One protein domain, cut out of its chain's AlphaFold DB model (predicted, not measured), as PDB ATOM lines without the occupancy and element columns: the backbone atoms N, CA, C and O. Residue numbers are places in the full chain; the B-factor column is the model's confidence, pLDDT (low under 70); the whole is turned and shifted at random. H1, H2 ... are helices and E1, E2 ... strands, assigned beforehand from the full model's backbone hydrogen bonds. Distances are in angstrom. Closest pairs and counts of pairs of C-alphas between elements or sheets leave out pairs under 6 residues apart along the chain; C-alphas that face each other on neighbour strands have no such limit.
ATOM      1  N   MET A  60     127.656  27.528   1.129       96.50
ATOM      2  CA  MET A  60     128.557  28.525   0.543       96.50
ATOM      3  C   MET A  60     129.198  28.037  -0.755       96.50
ATOM      4  O   MET A  60     129.585  28.854  -1.582       96.50
ATOM      5  N   LEU A  61     129.243  26.724  -0.982       96.62
ATOM      6  CA  LEU A  61     129.650  26.136  -2.251       96.62
ATOM      7  C   LEU A  61     128.428  25.570  -2.972       96.62
ATOM      8  O   LEU A  61     127.844  24.571  -2.550       96.62
ATOM      9  N   TRP A  62     128.073  26.184  -4.096       96.81
ATOM     10  CA  TRP A  62     127.076  25.648  -5.016       96.81
ATOM     11  C   TRP A  62     127.753  24.871  -6.141       96.81
ATOM     12  O   TRP A  62     128.459  25.450  -6.974       96.81
ATOM     13  N   ASP A  63     127.519  23.561  -6.177       95.00
ATOM     14  CA  ASP A  63     128.123  22.632  -7.129       95.00
ATOM     15  C   ASP A  63     127.096  22.089  -8.132       95.00
ATOM     16  O   ASP A  63     126.190  21.341  -7.770       95.00
ATOM     17  N   PHE A  64     127.261  22.433  -9.412       93.12
ATOM     18  CA  PHE A  64     126.414  21.974 -10.518       93.12
ATOM     19  C   PHE A  64     127.087  20.896 -11.389       93.12
ATOM     20  O   PHE A  64     126.666  20.663 -12.527       93.12
ATOM     21  N   ASP A  65     128.147  20.247 -10.907       90.25
ATOM     22  CA  ASP A  65     128.897  19.217 -11.633       90.25
ATOM     23  C   ASP A  65     127.984  18.096 -12.164       90.25
ATOM     24  O   ASP A  65     127.941  17.844 -13.371       90.25
ATOM     25  N   GLU A  66     127.151  17.508 -11.301       86.69
ATOM     26  CA  GLU A  66     126.222  16.432 -11.680       86.69
ATOM     27  C   GLU A  66     125.007  16.895 -12.493       86.69
ATOM     28  O   GLU A  66     124.373  16.096 -13.194       86.69
ATOM     29  N   ASP A  67     124.643  18.174 -12.403       86.00
ATOM     30  CA  ASP A  67     123.618  18.782 -13.258       86.00
ATOM     31  C   ASP A  67     124.162  19.094 -14.658       86.00
ATOM     32  O   ASP A  67     123.402  19.358 -15.591       86.00
ATOM     33  N   THR A  68     125.483  19.026 -14.825       83.06
ATOM     34  CA  THR A  68     126.189  19.278 -16.080       83.06
ATOM     35  C   THR A  68     127.005  18.065 -16.529       83.06
ATOM     36  O   THR A  68     128.048  18.223 -17.161       83.06
ATOM     37  N   SER A  69     126.517  16.849 -16.264       75.44
ATOM     38  CA  SER A  69     127.192  15.591 -16.628       75.44
ATOM     39  C   SER A  69     127.501  15.470 -18.128       75.44
ATOM     40  O   SER A  69     128.536  14.937 -18.507       75.44
ATOM     41  N   ASN A  70     126.659  16.052 -18.989       78.56
ATOM     42  CA  ASN A  70     126.848  16.082 -20.447       78.56
ATOM     43  C   ASN A  70     127.651  17.309 -20.931       78.56
ATOM     44  O   ASN A  70     127.484  17.763 -22.068       78.56
ATOM     45  N   ARG A  71     128.453  17.941 -20.065       78.50
ATOM     46  CA  ARG A  71     129.237  19.122 -20.451       78.50
ATOM     47  C   ARG A  71     130.354  18.762 -21.423       78.50
ATOM     48  O   ARG A  71     130.889  17.659 -21.419       78.50
ATOM     49  N   ALA A  72     130.750  19.748 -22.223       77.19
ATOM     50  CA  ALA A  72     131.919  19.601 -23.076       77.19
ATOM     51  C   ALA A  72     133.178  19.382 -22.209       77.19
ATOM     52  O   ALA A  72     133.318  20.073 -21.194       77.19
ATOM     53  N   PRO A  73     134.133  18.528 -22.627       77.31
ATOM     54  CA  PRO A  73     135.366  18.267 -21.872       77.31
ATOM     55  C   PRO A  73     136.195  19.523 -21.548       77.31
ATOM     56  O   PRO A  73     136.935  19.558 -20.573       77.31
ATOM     57  N   SER A  74     136.048  20.592 -22.339       79.44
ATOM     58  CA  SER A  74     136.721  21.885 -22.140       79.44
ATOM     59  C   SER A  74     136.125  22.756 -21.019       79.44
ATOM     60  O   SER A  74     136.655  23.830 -20.692       79.44
ATOM     61  N   VAL A  75     135.003  22.339 -20.425       78.62
ATOM     62  CA  VAL A  75     134.382  23.012 -19.283       78.62
ATOM     63  C   VAL A  75     134.930  22.398 -17.998       78.62
ATOM     64  O   VAL A  75     134.520  21.316 -17.582       78.62
ATOM     65  N   SER A  76     135.857  23.116 -17.364       84.25
ATOM     66  CA  SER A  76     136.409  22.744 -16.062       84.25
ATOM     67  C   SER A  76     135.350  22.785 -14.958       84.25
ATOM     68  O   SER A  76     134.405  23.575 -15.021       84.25
ATOM     69  N   ILE A  77     135.567  21.997 -13.903       83.88
ATOM     70  CA  ILE A  77     134.710  21.943 -12.706       83.88
ATOM     71  C   ILE A  77     134.525  23.343 -12.093       83.88
ATOM     72  O   ILE A  77     133.414  23.775 -11.808       83.88
ATOM     73  N   SER A  78     135.592  24.144 -12.046       85.56
ATOM     74  CA  SER A  78     135.545  25.528 -11.553       85.56
ATOM     75  C   SER A  78     134.599  26.466 -12.323       85.56
ATOM     76  O   SER A  78     134.272  27.542 -11.822       85.56
ATOM     77  N   LYS A  79     134.155  26.110 -13.537       87.38
ATOM     78  CA  LYS A  79     133.165  26.881 -14.316       87.38
ATOM     79  C   LYS A  79     131.717  26.490 -14.010       87.38
ATOM     80  O   LYS A  79     130.811  27.189 -14.456       87.38
ATOM     81  N   VAL A  80     131.510  25.387 -13.298       90.94
ATOM     82  CA  VAL A  80     130.193  24.873 -12.888       90.94
ATOM     83  C   VAL A  80     130.014  24.880 -11.370       90.94
ATOM     84  O   VAL A  80     128.981  24.447 -10.883       90.94
ATOM     85  N   GLN A  81     130.980  25.425 -10.636       95.06
ATOM     86  CA  GLN A  81     130.901  25.655  -9.198       95.06
ATOM     87  C   GLN A  81     130.939  27.149  -8.892       95.06
ATOM     88  O   GLN A  81     131.649  27.905  -9.568       95.06
ATOM     89  N   LEU A  82     130.223  27.571  -7.857       96.62
ATOM     90  CA  LEU A  82     130.256  28.921  -7.312       96.62
ATOM     91  C   LEU A  82     130.481  28.830  -5.802       96.62
ATOM     92  O   LEU A  82     129.591  28.388  -5.086       96.62
ATOM     93  N   ASP A  83     131.671  29.221  -5.354       97.06
ATOM     94  CA  ASP A  83     132.014  29.297  -3.936       97.06
ATOM     95  C   ASP A  83     131.918  30.753  -3.480       97.06
ATOM     96  O   ASP A  83     132.609  31.624  -4.009       97.06
ATOM     97  N   PHE A  84     131.015  31.032  -2.549       97.25
ATOM     98  CA  PHE A  84     130.828  32.352  -1.962       97.25
ATOM     99  C   PHE A  84     131.891  32.660  -0.897       97.25
ATOM    100  O   PHE A  84     132.156  33.833  -0.630       97.25
ATOM    101  N   SER A  85     132.554  31.639  -0.344       95.62
ATOM    102  CA  SER A  85     133.610  31.776   0.674       95.62
ATOM    103  C   SER A  85     134.880  32.423   0.113       95.62
ATOM    104  O   SER A  85     135.647  33.032   0.856       95.62
ATOM    105  N   ASP A  86     135.069  32.364  -1.211       95.94
ATOM    106  CA  ASP A  86     136.147  33.053  -1.938       95.94
ATOM    107  C   ASP A  86     136.089  34.592  -1.790       95.94
ATOM    108  O   ASP A  86     137.039  35.297  -2.152       95.94
ATOM    109  N   TYR A  87     134.973  35.139  -1.295       96.38
ATOM    110  CA  TYR A  87     134.678  36.571  -1.257       96.38
ATOM    111  C   TYR A  87     134.516  37.092   0.178       96.38
ATOM    112  O   TYR A  87     133.481  37.642   0.545       96.38
ATOM    113  N   SER A  88     135.569  36.936   0.979       94.19
ATOM    114  CA  SER A  88     135.576  37.177   2.430       94.19
ATOM    115  C   SER A  88     135.295  38.610   2.901       94.19
ATOM    116  O   SER A  88     135.045  38.800   4.089       94.19
ATOM    117  N   HIS A  89     135.350  39.612   2.020       95.75
ATOM    118  CA  HIS A  89     134.997  40.994   2.367       95.75
ATOM    119  C   HIS A  89     133.510  41.287   2.159       95.75
ATOM    120  O   HIS A  89     133.037  42.345   2.555       95.75
ATOM    121  N   ILE A  90     132.763  40.402   1.492       96.38
ATOM    122  CA  ILE A  90     131.337  40.612   1.238       96.38
ATOM    123  C   ILE A  90     130.540  40.164   2.475       96.38
ATOM    124  O   ILE A  90     130.632  38.994   2.845       96.38
ATOM    125  N   PRO A  91     129.727  41.043   3.089       95.62
ATOM    126  CA  PRO A  91     128.870  40.672   4.212       95.62
ATOM    127  C   PRO A  91     127.850  39.593   3.841       95.62
ATOM    128  O   PRO A  91     127.350  39.549   2.713       95.62
ATOM    129  N   LEU A  92     127.479  38.749   4.807       94.94
ATOM    130  CA  LEU A  92     126.568  37.619   4.572       94.94
ATOM    131  C   LEU A  92     125.208  38.044   4.010       94.94
ATOM    132  O   LEU A  92     124.657  37.349   3.160       94.94
ATOM    133  N   GLY A  93     124.686  39.201   4.424       95.38
ATOM    134  CA  GLY A  93     123.429  39.728   3.890       95.38
ATOM    135  C   GLY A  93     123.500  40.005   2.390       95.38
ATOM    136  O   GLY A  93     122.613  39.601   1.638       95.38
ATOM    137  N   VAL A  94     124.621  40.560   1.929       97.12
ATOM    138  CA  VAL A  94     124.883  40.808   0.508       97.12
ATOM    139  C   VAL A  94     125.060  39.493  -0.248       97.12
ATOM    140  O   VAL A  94     124.562  39.351  -1.365       97.12
ATOM    141  N   ILE A  95     125.734  38.504   0.348       97.44
ATOM    142  CA  ILE A  95     125.833  37.159  -0.237       97.44
ATOM    143  C   ILE A  95     124.434  36.558  -0.420       97.44
ATOM    144  O   ILE A  95     124.127  36.066  -1.507       97.44
ATOM    145  N   THR A  96     123.565  36.659   0.586       96.75
ATOM    146  CA  THR A  96     122.179  36.178   0.516       96.75
ATOM    147  C   THR A  96     121.365  36.907  -0.560       96.75
ATOM    148  O   THR A  96     120.666  36.250  -1.337       96.75
ATOM    149  N   GLU A  97     121.495  38.232  -0.692       97.06
ATOM    150  CA  GLU A  97     120.882  38.993  -1.794       97.06
ATOM    151  C   GLU A  97     121.346  38.478  -3.164       97.06
ATOM    152  O   GLU A  97     120.534  38.229  -4.059       97.06
ATOM    153  N   LEU A  98     122.648  38.242  -3.330       97.69
ATOM    154  CA  LEU A  98     123.213  37.749  -4.587       97.69
ATOM    155  C   LEU A  98     122.804  36.303  -4.891       97.69
ATOM    156  O   LEU A  98     122.565  35.979  -6.058       97.69
ATOM    157  N   LYS A  99     122.670  35.447  -3.872       97.06
ATOM    158  CA  LYS A  99     122.097  34.101  -4.006       97.06
ATOM    159  C   LYS A  99     120.659  34.175  -4.525       97.06
ATOM    160  O   LYS A  99     120.334  33.503  -5.504       97.06
ATOM    161  N   CYS A 100     119.827  35.038  -3.938       95.94
ATOM    162  CA  CYS A 100     118.449  35.248  -4.390       95.94
ATOM    163  C   CYS A 100     118.406  35.743  -5.841       95.94
ATOM    164  O   CYS A 100     117.708  35.158  -6.670       95.94
ATOM    165  N   LEU A 101     119.223  36.747  -6.184       96.25
ATOM    166  CA  LEU A 101     119.330  37.268  -7.548       96.25
ATOM    167  C   LEU A 101     119.715  36.176  -8.555       96.25
ATOM    168  O   LEU A 101     119.088  36.063  -9.608       96.25
ATOM    169  N   PHE A 102     120.722  35.357  -8.234       96.25
ATOM    170  CA  PHE A 102     121.146  34.250  -9.093       96.25
ATOM    171  C   PHE A 102     119.977  33.313  -9.398       96.25
ATOM    172  O   PHE A 102     119.733  32.982 -10.560       96.25
ATOM    173  N   LEU A 103     119.239  32.902  -8.369       94.38
ATOM    174  CA  LEU A 103     118.154  31.938  -8.518       94.38
ATOM    175  C   LEU A 103     116.957  32.515  -9.262       94.38
ATOM    176  O   LEU A 103     116.407  31.819 -10.112       94.38
ATOM    177  N   SER A 104     116.612  33.784  -9.036       92.81
ATOM    178  CA  SER A 104     115.558  34.460  -9.800       92.81
ATOM    179  C   SER A 104     115.896  34.552 -11.293       92.81
ATOM    180  O   SER A 104     115.036  34.323 -12.146       92.81
ATOM    181  N   ILE A 105     117.157  34.833 -11.641       93.44
ATOM    182  CA  ILE A 105     117.599  34.839 -13.045       93.44
ATOM    183  C   ILE A 105     117.588  33.422 -13.616       93.44
ATOM    184  O   ILE A 105     117.213  33.221 -14.770       93.44
ATOM    185  N   TYR A 106     118.011  32.438 -12.826       91.75
ATOM    186  CA  TYR A 106     118.051  31.046 -13.249       91.75
ATOM    187  C   TYR A 106     116.643  30.476 -13.498       91.75
ATOM    188  O   TYR A 106     116.439  29.771 -14.491       91.75
ATOM    189  N   SER A 107     115.662  30.822 -12.655       88.88
ATOM    190  CA  SER A 107     114.266  30.387 -12.787       88.88
ATOM    191  C   SER A 107     113.555  31.059 -13.962       88.88
ATOM    192  O   SER A 107     112.904  30.372 -14.758       88.88
ATOM    193  N   SER A 108     113.744  32.376 -14.113       89.38
ATOM    194  CA  SER A 108     113.027  33.211 -15.083       89.38
ATOM    195  C   SER A 108     113.953  34.051 -15.979       89.38
ATOM    196  O   SER A 108     113.809  35.274 -16.031       89.38
ATOM    197  N   PRO A 109     114.862  33.456 -16.782       91.38
ATOM    198  CA  PRO A 109     115.873  34.220 -17.524       91.38
ATOM    199  C   PRO A 109     115.326  35.326 -18.435       91.38
ATOM    200  O   PRO A 109     115.984  36.345 -18.648       91.38
ATOM    201  N   LYS A 110     114.137  35.120 -19.015       90.75
ATOM    202  CA  LYS A 110     113.488  36.080 -19.920       90.75
ATOM    203  C   LYS A 110     113.134  37.394 -19.236       90.75
ATOM    204  O   LYS A 110     113.268  38.445 -19.853       90.75
ATOM    205  N   GLU A 111     112.739  37.336 -17.969       89.44
ATOM    206  CA  GLU A 111     112.406  38.521 -17.172       89.44
ATOM    207  C   GLU A 111     113.643  39.393 -16.904       89.44
ATOM    208  O   GLU A 111     113.523  40.584 -16.639       89.44
ATOM    209  N   PHE A 112     114.834  38.812 -17.072       91.31
ATOM    210  CA  PHE A 112     116.132  39.476 -16.969       91.31
ATOM    211  C   PHE A 112     116.789  39.699 -18.345       91.31
ATOM    212  O   PHE A 112     118.007  39.844 -18.453       91.31
ATOM    213  N   GLY A 113     116.000  39.697 -19.427       87.19
ATOM    214  CA  GLY A 113     116.462  40.042 -20.776       87.19
ATOM    215  C   GLY A 113     117.179  38.922 -21.540       87.19
ATOM    216  O   GLY A 113     117.740  39.165 -22.613       87.19
ATOM    217  N   SER A 114     117.169  37.681 -21.042       87.69
ATOM    218  CA  SER A 114     117.668  36.538 -21.813       87.69
ATOM    219  C   SER A 114     116.751  36.228 -22.995       87.69
ATOM    220  O   SER A 114     115.530  36.170 -22.869       87.69
ATOM    221  N   LYS A 115     117.346  35.901 -24.147       86.81
ATOM    222  CA  LYS A 115     116.600  35.376 -25.306       86.81
ATOM    223  C   LYS A 115     116.131  33.927 -25.109       86.81
ATOM    224  O   LYS A 115     115.293  33.448 -25.866       86.81
ATOM    225  N   LYS A 116     116.701  33.208 -24.137       86.75
ATOM    226  CA  LYS A 116     116.434  31.785 -23.881       86.75
ATOM    227  C   LYS A 116     115.527  31.611 -22.666       86.75
ATOM    228  O   LYS A 116     115.670  32.339 -21.692       86.75
ATOM    229  N   ASN A 117     114.662  30.594 -22.705       85.12
ATOM    230  CA  ASN A 117     113.811  30.192 -21.571       85.12
ATOM    231  C   ASN A 117     114.600  29.557 -20.416       85.12
ATOM    232  O   ASN A 117     114.104  29.467 -19.293       85.12
ATOM    233  N   GLU A 118     115.798  29.059 -20.715       86.81
ATOM    234  CA  GLU A 118     116.647  28.323 -19.788       86.81
ATOM    235  C   GLU A 118     118.098  28.750 -19.977       86.81
ATOM    236  O   GLU A 118     118.567  28.977 -21.102       86.81
ATOM    237  N   LEU A 119     118.811  28.857 -18.860       88.56
ATOM    238  CA  LEU A 119     120.237  29.133 -18.826       88.56
ATOM    239  C   LEU A 119     120.969  27.903 -18.309       88.56
ATOM    240  O   LEU A 119     120.554  27.266 -17.346       88.56
ATOM    241  N   LYS A 120     122.100  27.584 -18.937       87.94
ATOM    242  CA  LYS A 120     123.022  26.599 -18.370       87.94
ATOM    243  C   LYS A 120     123.725  27.231 -17.160       87.94
ATOM    244  O   LYS A 120     124.102  28.402 -17.272       87.94
ATOM    245  N   PRO A 121     123.987  26.492 -16.064       89.31
ATOM    246  CA  PRO A 121     124.628  27.049 -14.867       89.31
ATOM    247  C   PRO A 121     125.921  27.816 -15.174       89.31
ATOM    248  O   PRO A 121     126.076  28.969 -14.786       89.31
ATOM    249  N   ASN A 122     126.798  27.245 -16.005       88.88
ATOM    250  CA  ASN A 122     128.056  27.875 -16.419       88.88
ATOM    251  C   ASN A 122     127.894  29.227 -17.146       88.88
ATOM    252  O   ASN A 122     128.819  30.037 -17.154       88.88
ATOM    253  N   THR A 123     126.737  29.478 -17.769       89.75
ATOM    254  CA  THR A 123     126.439  30.750 -18.446       89.75
ATOM    255  C   THR A 123     126.164  31.860 -17.438       89.75
ATOM    256  O   THR A 123     126.519  33.005 -17.698       89.75
ATOM    257  N   LEU A 124     125.570  31.519 -16.289       92.69
ATOM    258  CA  LEU A 124     125.224  32.466 -15.232       92.69
ATOM    259  C   LEU A 124     126.347  32.613 -14.193       92.69
ATOM    260  O   LEU A 124     126.654  33.725 -13.768       92.69
ATOM    261  N   ILE A 125     127.040  31.516 -13.865       94.94
ATOM    262  CA  ILE A 125     128.165  31.502 -12.916       94.94
ATOM    263  C   ILE A 125     129.283  32.451 -13.361       94.94
ATOM    264  O   ILE A 125     129.847  33.162 -12.535       94.94
ATOM    265  N   ALA A 126     129.618  32.504 -14.654       93.06
ATOM    266  CA  ALA A 126     130.729  33.334 -15.123       93.06
ATOM    267  C   ALA A 126     130.506  34.853 -14.908       93.06
ATOM    268  O   ALA A 126     131.405  35.505 -14.366       93.06
ATOM    269  N   PRO A 127     129.354  35.449 -15.280       94.81
ATOM    270  CA  PRO A 127     128.999  36.810 -14.877       94.81
ATOM    271  C   PRO A 127     129.019  37.023 -13.361       94.81
ATOM    272  O   PRO A 127     129.646  37.977 -12.905       94.81
ATOM    273  N   PHE A 128     128.428  36.114 -12.580       97.12
ATOM    274  CA  PHE A 128     128.390  36.233 -11.117       97.12
ATOM    275  C   PHE A 128     129.777  36.216 -10.482       97.12
ATOM    276  O   PHE A 128     130.073  37.083  -9.667       97.12
ATOM    277  N   LYS A 129     130.676  35.324 -10.913       96.31
ATOM    278  CA  LYS A 129     132.065  35.315 -10.432       96.31
ATOM    279  C   LYS A 129     132.785  36.629 -10.706       96.31
ATOM    280  O   LYS A 129     133.576  37.070  -9.878       96.31
ATOM    281  N   ASN A 130     132.532  37.254 -11.858       95.00
ATOM    282  CA  ASN A 130     133.090  38.570 -12.164       95.00
ATOM    283  C   ASN A 130     132.494  39.644 -11.244       95.00
ATOM    284  O   ASN A 130     133.248  40.375 -10.609       95.00
ATOM    285  N   GLY A 131     131.166  39.694 -11.121       96.56
ATOM    286  CA  GLY A 131     130.469  40.605 -10.212       96.56
ATOM    287  C   GLY A 131     130.984  40.517  -8.779       96.56
ATOM    288  O   GLY A 131     131.464  41.509  -8.240       96.56
ATOM    289  N   LEU A 132     130.999  39.307  -8.216       97.81
ATOM    290  CA  LEU A 132     131.495  39.015  -6.871       97.81
ATOM    291  C   LEU A 132     132.961  39.424  -6.685       97.81
ATOM    292  O   LEU A 132     133.293  40.031  -5.675       97.81
ATOM    293  N   ARG A 133     133.846  39.197  -7.668       96.94
ATOM    294  CA  ARG A 133     135.247  39.664  -7.583       96.94
ATOM    295  C   ARG A 133     135.343  41.175  -7.426       96.94
ATOM    296  O   ARG A 133     136.176  41.656  -6.662       96.94
ATOM    297  N   PHE A 134     134.535  41.921  -8.176       96.75
ATOM    298  CA  PHE A 134     134.553  43.372  -8.070       96.75
ATOM    299  C   PHE A 134     133.848  43.864  -6.808       96.75
ATOM    300  O   PHE A 134     134.401  44.738  -6.154       96.75
ATOM    301  N   LEU A 135     132.718  43.272  -6.412       97.56
ATOM    302  CA  LEU A 135     132.056  43.589  -5.145       97.56
ATOM    303  C   LEU A 135     132.977  43.329  -3.954       97.56
ATOM    304  O   LEU A 135     133.171  44.224  -3.144       97.56
ATOM    305  N   ASN A 136     133.645  42.177  -3.904       97.62
ATOM    306  CA  ASN A 136     134.635  41.870  -2.872       97.62
ATOM    307  C   ASN A 136     135.743  42.932  -2.819       97.62
ATOM    308  O   ASN A 136     136.158  43.362  -1.748       97.62
ATOM    309  N   PHE A 137     136.189  43.423  -3.981       97.31
ATOM    310  CA  PHE A 137     137.135  44.533  -4.029       97.31
ATOM    311  C   PHE A 137     136.523  45.850  -3.519       97.31
ATOM    312  O   PHE A 137     137.199  46.564  -2.781       97.31
ATOM    313  N   VAL A 138     135.279  46.179  -3.881       96.94
ATOM    314  CA  VAL A 138     134.559  47.364  -3.379       96.94
ATOM    315  C   VAL A 138     134.465  47.307  -1.859       96.94
ATOM    316  O   VAL A 138     134.996  48.201  -1.204       96.94
ATOM    317  N   PHE A 139     133.917  46.228  -1.298       96.69
ATOM    318  CA  PHE A 139     133.820  46.044   0.149       96.69
ATOM    319  C   PHE A 139     135.192  46.109   0.823       96.69
ATOM    320  O   PHE A 139     135.333  46.836   1.796       96.69
ATOM    321  N   SER A 140     136.249  45.529   0.240       96.56
ATOM    322  CA  SER A 140     137.609  45.677   0.789       96.56
ATOM    323  C   SER A 140     138.085  47.138   0.864       96.56
ATOM    324  O   SER A 140     138.881  47.494   1.731       96.56
ATOM    325  N   GLN A 141     137.651  48.011  -0.058       96.19
ATOM    326  CA  GLN A 141     137.984  49.440  -0.003       96.19
ATOM    327  C   GLN A 141     137.160  50.175   1.052       96.19
ATOM    328  O   GLN A 141     137.701  51.059   1.716       96.19
ATOM    329  N   VAL A 142     135.886  49.814   1.203       94.88
ATOM    330  CA  VAL A 142     134.999  50.422   2.197       94.88
ATOM    331  C   VAL A 142     135.396  49.980   3.610       94.88
ATOM    332  O   VAL A 142     135.557  50.840   4.471       94.88
ATOM    333  N   GLU A 143     135.699  48.697   3.831       95.12
ATOM    334  CA  GLU A 143     136.247  48.168   5.091       95.12
ATOM    335  C   GLU A 143     137.525  48.902   5.500       95.12
ATOM    336  O   GLU A 143     137.685  49.302   6.647       95.12
ATOM    337  N   ARG A 144     138.429  49.171   4.550       94.25
ATOM    338  CA  ARG A 144     139.646  49.950   4.827       94.25
ATOM    339  C   ARG A 144     139.375  51.388   5.269       94.25
ATOM    340  O   ARG A 144     140.273  52.005   5.838       94.25
ATOM    341  N   ARG A 145     138.211  51.945   4.932       93.94
ATOM    342  CA  ARG A 145     137.819  53.319   5.267       93.94
ATOM    343  C   ARG A 145     137.016  53.382   6.565       93.94
ATOM    344  O   ARG A 145     137.208  54.331   7.315       93.94
ATOM    345  N   LEU A 146     136.121  52.420   6.796       93.38
ATOM    346  CA  LEU A 146     135.131  52.445   7.881       93.38
ATOM    347  C   LEU A 146     135.397  51.424   9.001       93.38
ATOM    348  O   LEU A 146     134.791  51.529  10.060       93.38
ATOM    349  N   GLY A 147     136.310  50.475   8.794       93.06
ATOM    350  CA  GLY A 147     136.539  49.341   9.692       93.06
ATOM    351  C   GLY A 147     135.790  48.090   9.233       93.06
ATOM    352  O   GLY A 147     134.741  48.177   8.595       93.06
ATOM    353  N   LYS A 148     136.347  46.911   9.527       91.12
ATOM    354  CA  LYS A 148     135.751  45.630   9.124       91.12
ATOM    355  C   LYS A 148     134.500  45.335   9.947       91.12
ATOM    356  O   LYS A 148     133.488  44.937   9.385       91.12
ATOM    357  N   GLU A 149     134.576  45.572  11.249       89.19
ATOM    358  CA  GLU A 149     133.507  45.346  12.221       89.19
ATOM    359  C   GLU A 149     132.251  46.117  11.805       89.19
ATOM    360  O   GLU A 149     131.196  45.525  11.613       89.19
ATOM    361  N   TYR A 150     132.411  47.410  11.494       90.25
ATOM    362  CA  TYR A 150     131.319  48.252  11.008       90.25
ATOM    363  C   TYR A 150     130.655  47.685   9.746       90.25
ATOM    364  O   TYR A 150     129.435  47.642   9.654       90.25
ATOM    365  N   ILE A 151     131.436  47.232   8.761       89.62
ATOM    366  CA  ILE A 151     130.876  46.699   7.510       89.62
ATOM    367  C   ILE A 151     130.125  45.392   7.736       89.62
ATOM    368  O   ILE A 151     129.060  45.197   7.152       89.62
ATOM    369  N   GLN A 152     130.649  44.511   8.584       83.69
ATOM    370  CA  GLN A 152     130.000  43.234   8.867       83.69
ATOM    371  C   GLN A 152     128.723  43.405   9.705       83.69
ATOM    372  O   GLN A 152     127.788  42.632   9.512       83.69
ATOM    373  N   GLU A 153     128.651  44.427  10.566       82.88
ATOM    374  CA  GLU A 153     127.498  44.702  11.438       82.88
ATOM    375  C   GLU A 153     126.450  45.650  10.840       82.88
ATOM    376  O   GLU A 153     125.295  45.608  11.247       82.88
ATOM    377  N   GLN A 154     126.838  46.553   9.931       84.69
ATOM    378  CA  GLN A 154     125.968  47.653   9.485       84.69
ATOM    379  C   GLN A 154     125.691  47.650   7.979       84.69
ATOM    380  O   GLN A 154     124.745  48.299   7.539       84.69
ATOM    381  N   CYS A 155     126.479  46.934   7.170       87.62
ATOM    382  CA  CYS A 155     126.315  46.899   5.713       87.62
ATOM    383  C   CYS A 155     125.818  45.528   5.240       87.62
ATOM    384  O   CYS A 155     126.520  44.790   4.547       87.62
ATOM    385  N   HIS A 156     124.590  45.173   5.610       87.75
ATOM    386  CA  HIS A 156     123.995  43.886   5.244       87.75
ATOM    387  C   HIS A 156     123.399  43.856   3.829       87.75
ATOM    388  O   HIS A 156     123.053  42.776   3.353       87.75
ATOM    389  N   LYS A 157     123.270  44.996   3.146       94.75
ATOM    390  CA  LYS A 157     122.600  45.111   1.843       94.75
ATOM    391  C   LYS A 157     123.507  45.743   0.798       94.75
ATOM    392  O   LYS A 157     124.329  46.609   1.091       94.75
ATOM    393  N   LEU A 158     123.288  45.399  -0.468       94.50
ATOM    394  CA  LEU A 158     123.930  46.074  -1.601       94.50
ATOM    395  C   LEU A 158     123.572  47.560  -1.668       94.50
ATOM    396  O   LEU A 158     124.360  48.348  -2.187       94.50
ATOM    397  N   GLY A 159     122.404  47.929  -1.141       93.62
ATOM    398  CA  GLY A 159     121.942  49.312  -1.060       93.62
ATOM    399  C   GLY A 159     122.699  50.156  -0.037       93.62
ATOM    400  O   GLY A 159     122.632  51.378  -0.115       93.62
ATOM    401  N   ASP A 160     123.445  49.530   0.877       93.88
ATOM    402  CA  ASP A 160     124.267  50.244   1.861       93.88
ATOM    403  C   ASP A 160     125.573  50.764   1.230       93.88
ATOM    404  O   ASP A 160     126.275  51.588   1.819       93.88
ATOM    405  N   ILE A 161     125.897  50.309   0.012       94.50
ATOM    406  CA  ILE A 161     127.051  50.758  -0.767       94.50
ATOM    407  C   ILE A 161     126.613  51.796  -1.795       94.50
ATOM    408  O   ILE A 161     125.790  51.537  -2.675       94.50
ATOM    409  N   THR A 162     127.232  52.970  -1.724       94.19
ATOM    410  CA  THR A 162     126.879  54.098  -2.584       94.19
ATOM    411  C   THR A 162     127.557  54.007  -3.950       94.19
ATOM    412  O   THR A 162     128.617  53.394  -4.109       94.19
ATOM    413  N   LEU A 163     127.015  54.711  -4.952       94.31
ATOM    414  CA  LEU A 163     127.677  54.861  -6.255       94.31
ATOM    415  C   LEU A 163     129.113  55.410  -6.125       94.31
ATOM    416  O   LEU A 163     130.009  54.983  -6.855       94.31
ATOM    417  N   LEU A 164     129.357  56.318  -5.175       94.50
ATOM    418  CA  LEU A 164     130.691  56.872  -4.937       94.50
ATOM    419  C   LEU A 164     131.691  55.788  -4.518       94.50
ATOM    420  O   LEU A 164     132.825  55.801  -4.997       94.50
ATOM    421  N   ASP A 165     131.274  54.814  -3.710       95.50
ATOM    422  CA  ASP A 165     132.128  53.696  -3.293       95.50
ATOM    423  C   ASP A 165     132.530  52.823  -4.483       95.50
ATOM    424  O   ASP A 165     133.706  52.470  -4.647       95.50
ATOM    425  N   PHE A 166     131.579  52.553  -5.381       95.94
ATOM    426  CA  PHE A 166     131.854  51.863  -6.639       95.94
ATOM    427  C   PHE A 166     132.844  52.638  -7.513       95.94
ATOM    428  O   PHE A 166     133.793  52.053  -8.043       95.94
ATOM    429  N   GLU A 167     132.668  53.953  -7.659       94.12
ATOM    430  CA  GLU A 167     133.571  54.801  -8.440       94.12
ATOM    431  C   GLU A 167     134.974  54.905  -7.826       94.12
ATOM    432  O   GLU A 167     135.976  54.946  -8.550       94.12
ATOM    433  N   GLU A 168     135.084  54.965  -6.499       93.69
ATOM    434  CA  GLU A 168     136.364  54.969  -5.792       93.69
ATOM    435  C   GLU A 168     137.107  53.647  -5.958       93.69
ATOM    436  O   GLU A 168     138.292  53.645  -6.321       93.69
ATOM    437  N   ALA A 169     136.409  52.524  -5.795       94.56
ATOM    438  CA  ALA A 169     136.958  51.202  -6.059       94.56
ATOM    439  C   ALA A 169     137.392  51.064  -7.529       94.56
ATOM    440  O   ALA A 169     138.507  50.623  -7.822       94.56
ATOM    441  N   ALA A 170     136.576  51.538  -8.471       93.38
ATOM    442  CA  ALA A 170     136.883  51.550  -9.899       93.38
ATOM    443  C   ALA A 170     138.180  52.313 -10.230       93.38
ATOM    444  O   ALA A 170     138.922  51.928 -11.135       93.38
ATOM    445  N   LYS A 171     138.510  53.375  -9.482       91.56
ATOM    446  CA  LYS A 171     139.769  54.123  -9.664       91.56
ATOM    447  C   LYS A 171     141.002  53.338  -9.202       91.56
ATOM    448  O   LYS A 171     142.096  53.643  -9.676       91.56
ATOM    449  N   ARG A 172     140.847  52.385  -8.277       91.94
ATOM    450  CA  ARG A 172     141.947  51.680  -7.586       91.94
ATOM    451  C   ARG A 172     142.127  50.232  -8.030       91.94
ATOM    452  O   ARG A 172     143.190  49.654  -7.806       91.94
ATOM    453  N   THR A 173     141.102  49.642  -8.632       90.75
ATOM    454  CA  THR A 173     141.113  48.234  -9.012       90.75
ATOM    455  C   THR A 173     142.108  47.937 -10.134       90.75
ATOM    456  O   THR A 173     142.328  48.740 -11.042       90.75
ATOM    457  N   LYS A 174     142.699  46.741 -10.076       88.25
ATOM    458  CA  LYS A 174     143.509  46.156 -11.159       88.25
ATOM    459  C   LYS A 174     142.704  45.171 -12.013       88.25
ATOM    460  O   LYS A 174     143.262  44.562 -12.920       88.25
ATOM    461  N   LEU A 175     141.422  44.979 -11.703       87.19
ATOM    462  CA  LEU A 175     140.562  44.043 -12.415       87.19
ATOM    463  C   LEU A 175     140.300  44.527 -13.845       87.19
ATOM    464  O   LEU A 175     140.002  45.698 -14.087       87.19
ATOM    465  N   GLU A 176     140.350  43.599 -14.800       85.50
ATOM    466  CA  GLU A 176     140.024  43.857 -16.205       85.50
ATOM    467  C   GLU A 176     138.502  43.891 -16.424       85.50
ATOM    468  O   GLU A 176     137.913  43.044 -17.092       85.50
ATOM    469  N   ILE A 177     137.841  44.884 -15.826       82.19
ATOM    470  CA  ILE A 177     136.377  45.036 -15.874       82.19
ATOM    471  C   ILE A 177     135.903  45.418 -17.280       82.19
ATOM    472  O   ILE A 177     134.822  45.023 -17.726       82.19
ATOM    473  N   VAL A 178     136.742  46.165 -18.000       80.56
ATOM    474  CA  VAL A 178     136.495  46.604 -19.371       80.56
ATOM    475  C   VAL A 178     137.309  45.735 -20.325       80.56
ATOM    476  O   VAL A 178     138.535  45.799 -20.352       80.56
ATOM    477  N   SER A 179     136.621  44.945 -21.146       69.19
ATOM    478  CA  SER A 179     137.246  44.144 -22.198       69.19
ATOM    479  C   SER A 179     137.736  45.031 -23.341       69.19
ATOM    480  O   SER A 179     137.080  45.999 -23.727       69.19
ATOM    481  N   LYS A 180     138.872  44.645 -23.933       62.28
ATOM    482  CA  LYS A 180     139.375  45.207 -25.198       62.28
ATOM    483  C   LYS A 180     138.551  44.752 -26.414       62.28
ATOM    484  O   LYS A 180     138.548  45.423 -27.440       62.28
ATOM    485  N   LYS A 181     137.861  43.610 -26.314       59.41
ATOM    486  CA  LYS A 181     136.976  43.060 -27.356       59.41
ATOM    487  C   LYS A 181     135.566  43.650 -27.235       59.41
ATOM    488  O   LYS A 181     135.109  43.884 -26.120       59.41
ATOM    489  N   ARG A 182     134.866  43.802 -28.371       51.88
ATOM    490  CA  ARG A 182     133.499  44.367 -28.493       51.88
ATOM    491  C   ARG A 182     132.399  43.616 -27.720       51.88
ATOM    492  O   ARG A 182     131.300  44.144 -27.596       51.88
ATOM    493  N   ASN A 183     132.664  42.411 -27.218       55.91
ATOM    494  CA  ASN A 183     131.656  41.608 -26.527       55.91
ATOM    495  C   ASN A 183     131.378  42.145 -25.115       55.91
ATOM    496  O   ASN A 183     132.285  42.635 -24.439       55.91
ATOM    497  N   SER A 184     130.123  42.003 -24.675       60.84
ATOM    498  CA  SER A 184     129.704  42.296 -23.301       60.84
ATOM    499  C   SER A 184     130.602  41.556 -22.306       60.84
ATOM    500  O   SER A 184     130.800  40.344 -22.424       60.84
ATOM    501  N   THR A 185     131.191  42.283 -21.354       81.88
ATOM    502  CA  THR A 185     131.978  41.661 -20.286       81.88
ATOM    503  C   THR A 185     131.048  40.958 -19.312       81.88
ATOM    504  O   THR A 185     129.916  41.391 -19.112       81.88
ATOM    505  N   GLY A 186     131.524  39.899 -18.652       89.69
ATOM    506  CA  GLY A 186     130.745  39.272 -17.580       89.69
ATOM    507  C   GLY A 186     130.377  40.265 -16.468       89.69
ATOM    508  O   GLY A 186     129.317  40.121 -15.876       89.69
ATOM    509  N   TYR A 187     131.184  41.315 -16.264       92.94
ATOM    510  CA  TYR A 187     130.845  42.443 -15.391       92.94
ATOM    511  C   TYR A 187     129.634  43.234 -15.889       92.94
ATOM    512  O   TYR A 187     128.722  43.468 -15.107       92.94
ATOM    513  N   LYS A 188     129.589  43.612 -17.177       93.31
ATOM    514  CA  LYS A 188     128.420  44.307 -17.735       93.31
ATOM    515  C   LYS A 188     127.159  43.467 -17.551       93.31
ATOM    516  O   LYS A 188     126.177  43.981 -17.049       93.31
ATOM    517  N   ILE A 189     127.211  42.183 -17.911       93.44
ATOM    518  CA  ILE A 189     126.064  41.270 -17.770       93.44
ATOM    519  C   ILE A 189     125.593  41.214 -16.311       93.44
ATOM    520  O   ILE A 189     124.402  41.314 -16.048       93.44
ATOM    521  N   PHE A 190     126.526  41.089 -15.366       96.06
ATOM    522  CA  PHE A 190     126.207  41.084 -13.942       96.06
ATOM    523  C   PHE A 190     125.511  42.376 -13.491       96.06
ATOM    524  O   PHE A 190     124.477  42.313 -12.835       96.06
ATOM    525  N   PHE A 191     126.038  43.541 -13.871       95.25
ATOM    526  CA  PHE A 191     125.430  44.821 -13.510       95.25
ATOM    527  C   PHE A 191     124.114  45.094 -14.243       95.25
ATOM    528  O   PHE A 191     123.227  45.704 -13.656       95.25
ATOM    529  N   ASP A 192     123.946  44.604 -15.473       94.56
ATOM    530  CA  ASP A 192     122.662  44.653 -16.181       94.56
ATOM    531  C   ASP A 192     121.597  43.846 -15.413       94.56
ATOM    532  O   ASP A 192     120.457  44.288 -15.293       94.56
ATOM    533  N   TYR A 193     121.960  42.681 -14.857       95.50
ATOM    534  CA  TYR A 193     121.063  41.917 -13.988       95.50
ATOM    535  C   TYR A 193     120.760  42.659 -12.690       95.50
ATOM    536  O   TYR A 193     119.597  42.766 -12.305       95.50
ATOM    537  N   LEU A 194     121.785  43.193 -12.029       95.19
ATOM    538  CA  LEU A 194     121.623  43.895 -10.760       95.19
ATOM    539  C   LEU A 194     120.749  45.151 -10.903       95.19
ATOM    540  O   LEU A 194     119.870  45.380 -10.081       95.19
ATOM    541  N   GLY A 195     120.936  45.912 -11.982       93.25
ATOM    542  CA  GLY A 195     120.153  47.106 -12.305       93.25
ATOM    543  C   GLY A 195     118.815  46.825 -12.994       93.25
ATOM    544  O   GLY A 195     118.144  47.764 -13.421       93.25
ATOM    545  N   SER A 196     118.419  45.558 -13.154       93.50
ATOM    546  CA  SER A 196     117.159  45.231 -13.817       93.50
ATOM    547  C   SER A 196     115.956  45.654 -12.968       93.50
ATOM    548  O   SER A 196     115.961  45.555 -11.740       93.50
ATOM    549  N   HIS A 197     114.878  46.068 -13.634       91.50
ATOM    550  CA  HIS A 197     113.620  46.414 -12.969       91.50
ATOM    551  C   HIS A 197     113.099  45.273 -12.086       91.50
ATOM    552  O   HIS A 197     112.656  45.492 -10.960       91.50
ATOM    553  N   LYS A 198     113.233  44.035 -12.577       90.62
ATOM    554  CA  LYS A 198     112.804  42.827 -11.874       90.62
ATOM    555  C   LYS A 198     113.558  42.626 -10.558       90.62
ATOM    556  O   LYS A 198     112.944  42.250  -9.561       90.62
ATOM    557  N   THR A 199     114.855  42.930 -10.537       93.44
ATOM    558  CA  THR A 199     115.681  42.889  -9.322       93.44
ATOM    559  C   THR A 199     115.144  43.838  -8.258       93.44
ATOM    560  O   THR A 199     114.947  43.435  -7.112       93.44
ATOM    561  N   LYS A 200     114.825  45.074  -8.648       92.31
ATOM    562  CA  LYS A 200     114.331  46.089  -7.719       92.31
ATOM    563  C   LYS A 200     112.920  45.799  -7.216       92.31
ATOM    564  O   LYS A 200     112.677  45.894  -6.021       92.31
ATOM    565  N   GLU A 201     111.991  45.470  -8.109       89.12
ATOM    566  CA  GLU A 201     110.578  45.347  -7.736       89.12
ATOM    567  C   GLU A 201     110.218  43.995  -7.136       89.12
ATOM    568  O   GLU A 201     109.505  43.922  -6.139       89.12
ATOM    569  N   SER A 202     110.683  42.910  -7.755       86.50
ATOM    570  CA  SER A 202     110.258  41.568  -7.362       86.50
ATOM    571  C   SER A 202     111.168  40.961  -6.308       86.50
ATOM    572  O   SER A 202     110.677  40.302  -5.402       86.50
ATOM    573  N   ILE A 203     112.478  41.198  -6.401       91.94
ATOM    574  CA  ILE A 203     113.427  40.687  -5.402       91.94
ATOM    575  C   ILE A 203     113.574  41.686  -4.247       91.94
ATOM    576  O   ILE A 203     113.786  41.283  -3.111       91.94
ATOM    577  N   GLY A 204     113.417  42.989  -4.497       92.94
ATOM    578  CA  GLY A 204     113.573  44.031  -3.475       92.94
ATOM    579  C   GLY A 204     115.021  44.481  -3.263       92.94
ATOM    580  O   GLY A 204     115.281  45.279  -2.364       92.94
ATOM    581  N   ILE A 205     115.954  44.014  -4.099       94.62
ATOM    582  CA  ILE A 205     117.366  44.399  -4.022       94.62
ATOM    583  C   ILE A 205     117.523  45.787  -4.635       94.62
ATOM    584  O   ILE A 205     117.218  46.016  -5.809       94.62
ATOM    585  N   LYS A 206     118.030  46.723  -3.835       93.38
ATOM    586  CA  LYS A 206     118.388  48.072  -4.278       93.38
ATOM    587  C   LYS A 206     119.903  48.157  -4.367       93.38
ATOM    588  O   LYS A 206     120.593  47.758  -3.440       93.38
ATOM    589  N   CYS A 207     120.419  48.668  -5.477       92.44
ATOM    590  CA  CYS A 207     121.842  48.919  -5.643       92.44
ATOM    591  C   CYS A 207     122.027  50.108  -6.580       92.44
ATOM    592  O   CYS A 207     121.477  50.117  -7.681       92.44
ATOM    593  N   ASP A 208     122.831  51.077  -6.153       90.75
ATOM    594  CA  ASP A 208     123.100  52.295  -6.922       90.75
ATOM    595  C   ASP A 208     124.270  52.128  -7.904       90.75
ATOM    596  O   ASP A 208     124.768  53.101  -8.471       90.75
ATOM    597  N   ALA A 209     124.749  50.900  -8.113       91.31
ATOM    598  CA  ALA A 209     125.850  50.643  -9.024       91.31
ATOM    599  C   ALA A 209     125.480  50.983 -10.476       91.31
ATOM    600  O   ALA A 209     124.584  50.383 -11.068       91.31
ATOM    601  N   ASP A 210     126.261  51.872 -11.090       92.25
ATOM    602  CA  ASP A 210     126.179  52.189 -12.515       92.25
ATOM    603  C   ASP A 210     127.436  51.683 -13.233       92.25
ATOM    604  O   ASP A 210     128.550  52.195 -13.065       92.25
ATOM    605  N   TYR A 211     127.254  50.663 -14.076       92.81
ATOM    606  CA  TYR A 211     128.346  50.077 -14.847       92.81
ATOM    607  C   TYR A 211     129.035  51.080 -15.781       92.81
ATOM    608  O   TYR A 211     130.259  51.023 -15.940       92.81
ATOM    609  N   GLU A 212     128.298  51.994 -16.413       91.94
ATOM    610  CA  GLU A 212     128.888  52.976 -17.321       91.94
ATOM    611  C   GLU A 212     129.687  54.035 -16.550       91.94
ATOM    612  O   GLU A 212     130.779  54.416 -16.998       91.94
ATOM    613  N   ALA A 213     129.242  54.424 -15.351       91.00
ATOM    614  CA  ALA A 213     130.022  55.261 -14.438       91.00
ATOM    615  C   ALA A 213     131.321  54.561 -13.987       91.00
ATOM    616  O   ALA A 213     132.423  55.096 -14.178       91.00
ATOM    617  N   ILE A 214     131.228  53.315 -13.507       92.19
ATOM    618  CA  ILE A 214     132.378  52.476 -13.115       92.19
ATOM    619  C   ILE A 214     133.385  52.370 -14.272       92.19
ATOM    620  O   ILE A 214     134.577  52.669 -14.135       92.19
ATOM    621  N   LYS A 215     132.904  52.013 -15.463       91.12
ATOM    622  CA  LYS A 215     133.702  51.865 -16.689       91.12
ATOM    623  C   LYS A 215     134.389  53.162 -17.102       91.12
ATOM    624  O   LYS A 215     135.550  53.133 -17.529       91.12
ATOM    625  N   LYS A 216     133.714  54.307 -16.976       90.06
ATOM    626  CA  LYS A 216     134.285  55.637 -17.241       90.06
ATOM    627  C   LYS A 216     135.463  55.926 -16.311       90.06
ATOM    628  O   LYS A 216     136.502  56.399 -16.782       90.06
ATOM    629  N   HIS A 217     135.345  55.603 -15.024       87.88
ATOM    630  CA  HIS A 217     136.426  55.789 -14.056       87.88
ATOM    631  C   HIS A 217     137.637  54.896 -14.333       87.88
ATOM    632  O   HIS A 217     138.763  55.398 -14.362       87.88
ATOM    633  N   ILE A 218     137.416  53.625 -14.666       86.44
ATOM    634  CA  ILE A 218     138.494  52.688 -15.018       86.44
ATOM    635  C   ILE A 218     139.256  53.173 -16.253       86.44
ATOM    636  O   ILE A 218     140.485  53.250 -16.242       86.44
ATOM    637  N   ARG A 219     138.540  53.579 -17.310       86.44
ATOM    638  CA  ARG A 219     139.160  54.107 -18.537       86.44
ATOM    639  C   ARG A 219     140.012  55.343 -18.264       86.44
ATOM    640  O   ARG A 219     141.135  55.427 -18.756       86.44
ATOM    641  N   ARG A 220     139.516  56.278 -17.448       86.00
ATOM    642  CA  ARG A 220     140.271  57.476 -17.045       86.00
ATOM    643  C   ARG A 220     141.554  57.110 -16.300       86.00
ATOM    644  O   ARG A 220     142.599  57.700 -16.576       86.00
ATOM    645  N   THR A 221     141.502  56.137 -15.393       84.81
ATOM    646  CA  THR A 221     142.689  55.656 -14.673       84.81
ATOM    647  C   THR A 221     143.697  55.000 -15.614       84.81
ATOM    648  O   THR A 221     144.882  55.328 -15.552       84.81
ATOM    649  N   LEU A 222     143.248  54.146 -16.537       82.94
ATOM    650  CA  LEU A 222     144.120  53.510 -17.530       82.94
ATOM    651  C   LEU A 222     144.832  54.544 -18.412       82.94
ATOM    652  O   LEU A 222     146.046  54.457 -18.591       82.94
ATOM    653  N   ILE A 223     144.112  55.564 -18.892       83.38
ATOM    654  CA  ILE A 223     144.694  56.670 -19.670       83.38
ATOM    655  C   ILE A 223     145.767  57.400 -18.852       83.38
ATOM    656  O   ILE A 223     146.873  57.617 -19.344       83.38
ATOM    657  N   LYS A 224     145.491  57.726 -17.581       82.88
ATOM    658  CA  LYS A 224     146.474  58.373 -16.692       82.88
ATOM    659  C   LYS A 224     147.733  57.523 -16.505       82.88
ATOM    660  O   LYS A 224     148.834  58.070 -16.508       82.88
ATOM    661  N   ILE A 225     147.591  56.205 -16.358       83.12
ATOM    662  CA  ILE A 225     148.726  55.279 -16.235       83.12
ATOM    663  C   ILE A 225     149.547  55.250 -17.529       83.12
ATOM    664  O   ILE A 225     150.772  55.317 -17.464       83.12
ATOM    665  N   ILE A 226     148.894  55.194 -18.694       82.44
ATOM    666  CA  ILE A 226     149.566  55.203 -20.004       82.44
ATOM    667  C   ILE A 226     150.351  56.506 -20.198       82.44
ATOM    668  O   ILE A 226     151.539  56.451 -20.508       82.44
ATOM    669  N   ILE A 227     149.733  57.663 -19.930       82.62
ATOM    670  CA  ILE A 227     150.392  58.976 -20.037       82.62
ATOM    671  C   ILE A 227     151.591  59.067 -19.085       82.62
ATOM    672  O   ILE A 227     152.657  59.533 -19.482       82.62
ATOM    673  N   ARG A 228     151.455  58.604 -17.833       80.50
ATOM    674  CA  ARG A 228     152.571  58.575 -16.868       80.50
ATOM    675  C   ARG A 228     153.715  57.690 -17.350       80.50
ATOM    676  O   ARG A 228     154.864  58.104 -17.267       80.50
ATOM    677  N   LYS A 229     153.413  56.501 -17.884       79.69
ATOM    678  CA  LYS A 229     154.433  55.618 -18.461       79.69
ATOM    679  C   LYS A 229     155.144  56.294 -19.631       79.69
ATOM    680  O   LYS A 229     156.365  56.305 -19.636       79.69
ATOM    681  N   GLN A 230     154.415  56.912 -20.562       75.62
ATOM    682  CA  GLN A 230     155.014  57.639 -21.689       75.62
ATOM    683  C   GLN A 230     155.915  58.788 -21.223       75.62
ATOM    684  O   GLN A 230     157.055  58.880 -21.669       75.62
ATOM    685  N   LYS A 231     155.465  59.613 -20.269       72.31
ATOM    686  CA  LYS A 231     156.300  60.676 -19.682       72.31
ATOM    687  C   LYS A 231     157.571  60.116 -19.038       72.31
ATOM    688  O   LYS A 231     158.644  60.635 -19.316       72.31
ATOM    689  N   ASN A 232     157.468  59.023 -18.280       68.00
ATOM    690  CA  ASN A 232     158.629  58.377 -17.664       68.00
ATOM    691  C   ASN A 232     159.596  57.777 -18.703       68.00
ATOM    692  O   ASN A 232     160.808  57.852 -18.524       68.00
ATOM    693  N   TYR A 233     159.086  57.226 -19.811       59.97
ATOM    694  CA  TYR A 233     159.909  56.780 -20.944       59.97
ATOM    695  C   TYR A 233     160.658  57.945 -21.606       59.97
ATOM    696  O   TYR A 233     161.820  57.788 -21.974       59.97
ATOM    697  N   HIS A 234     160.025  59.115 -21.727       55.34
ATOM    698  CA  HIS A 234     160.675  60.311 -22.264       55.34
ATOM    699  C   HIS A 234     161.699  60.921 -21.293       55.34
ATOM    700  O   HIS A 234     162.716  61.433 -21.747       55.34
ATOM    701  N   THR A 235     161.506  60.809 -19.975       55.44
ATOM    702  CA  THR A 235     162.484  61.282 -18.974       55.44
ATOM    703  C   THR A 235     163.642  60.310 -18.727       55.44
ATOM    704  O   THR A 235     164.664  60.724 -18.193       55.44
ATOM    705  N   LEU A 236     163.516  59.035 -19.117       48.47
ATOM    706  CA  LEU A 236     164.580  58.018 -19.030       48.47
ATOM    707  C   LEU A 236     165.490  57.967 -20.272       48.47
ATOM    708  O   LEU A 236     166.429  57.174 -20.306       48.47
ATOM    709  N   LYS A 237     165.265  58.828 -21.273       51.06
ATOM    710  CA  LYS A 237     166.273  59.144 -22.295       51.06
ATOM    711  C   LYS A 237     166.769  60.581 -22.132       51.06
ATOM    712  O   LYS A 237     166.259  61.492 -22.778       51.06
TER     713      LYS A 237
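AT A GLANCE: This is residues 60 to 237 of the 252 residues of an uncharacterized protein of Vibrio anguillarum (UniProt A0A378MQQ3). What does the domain look like? A body of helices is built round the long helix H3: H1 runs beside it, H5 and H6 cross it, H4 is at its last end, and a small strand hairpin, E1 and E2, is near its first residues. Residues 223 to 237, of which 223 to 235 belong to H8, stick out as an arm. What is it made of? The printed part has 178 residues, with two named strands, in one antiparallel sheet, then eight named helices, and is mostly helix. It is compact, with a radius of gyration of the C-alphas of 17.9 A and spans of 59 by 42 by 28 A.

HOW THE PARTS SIT: How is the sheet made? E1, residues 61 to 63, and E2, residues 81 to 83, form an antiparallel hairpin, with N 62 and O 82 within hydrogen-bond range at 2.9 A. The closest C-alphas of E2 and H3, residues 121 to 146, are those of Leu 82 and Ile 125, 6.5 A apart. What touches H3, the hub? H1, residues 92 to 107, touches it at a shallow tilt of 21 degrees, opposite ways, the closest C-alphas being those of Tyr 106 and Leu 124, 7.6 A apart. H6, residues 186 to 194, H5, residues 163 to 172, and H4, residues 148 to 154, touch it about perpendicular, at 81, 88 and 73 degrees, with closest C-alphas Pro 127 and Gly 186 at 4.1 A, Val 138 and Ala 169 at 5.3 A, and Glu 143 and Ile 151 at 6.1 A. What of the other helices? H8, residues 211 to 235, touches H5 with residues 213 to 221 alone, closest at the C-alphas of Glu 167 and Ile 214, 5.4 A apart. H7, residues 197 to 203, touches H1, with the C-alphas of Leu 101 and Thr 199 closest at 6.9 A; H2, residues 109 to 112, touches no helix but is near H1, H6 and H7. Are the helix backbones even? Every O i to N i+4 pair is within hydrogen-bond range in H1, H4, H5, H6, H7 and H8, and 20 of 22 are in H3; H2 is too short for such a pair.

IN THESE COORDINATES: Where are the anchor points? E1 begins at C-alpha 61, (129.650, 26.136, -2.251), and H8 ends at C-alpha 235, (162.484, 61.282, -18.974). How long are the longer helices? H8 measures 36.2 A, H3 35.7 A and H1 22.5 A from first to last C-alpha.

THE WHOLE: Which links are long? Those from E1 to E2 and from H5 to H6 are long, and the printed part has no cut. Where is confidence low? Residues 179 to 184 and 232 to 237 are under 70.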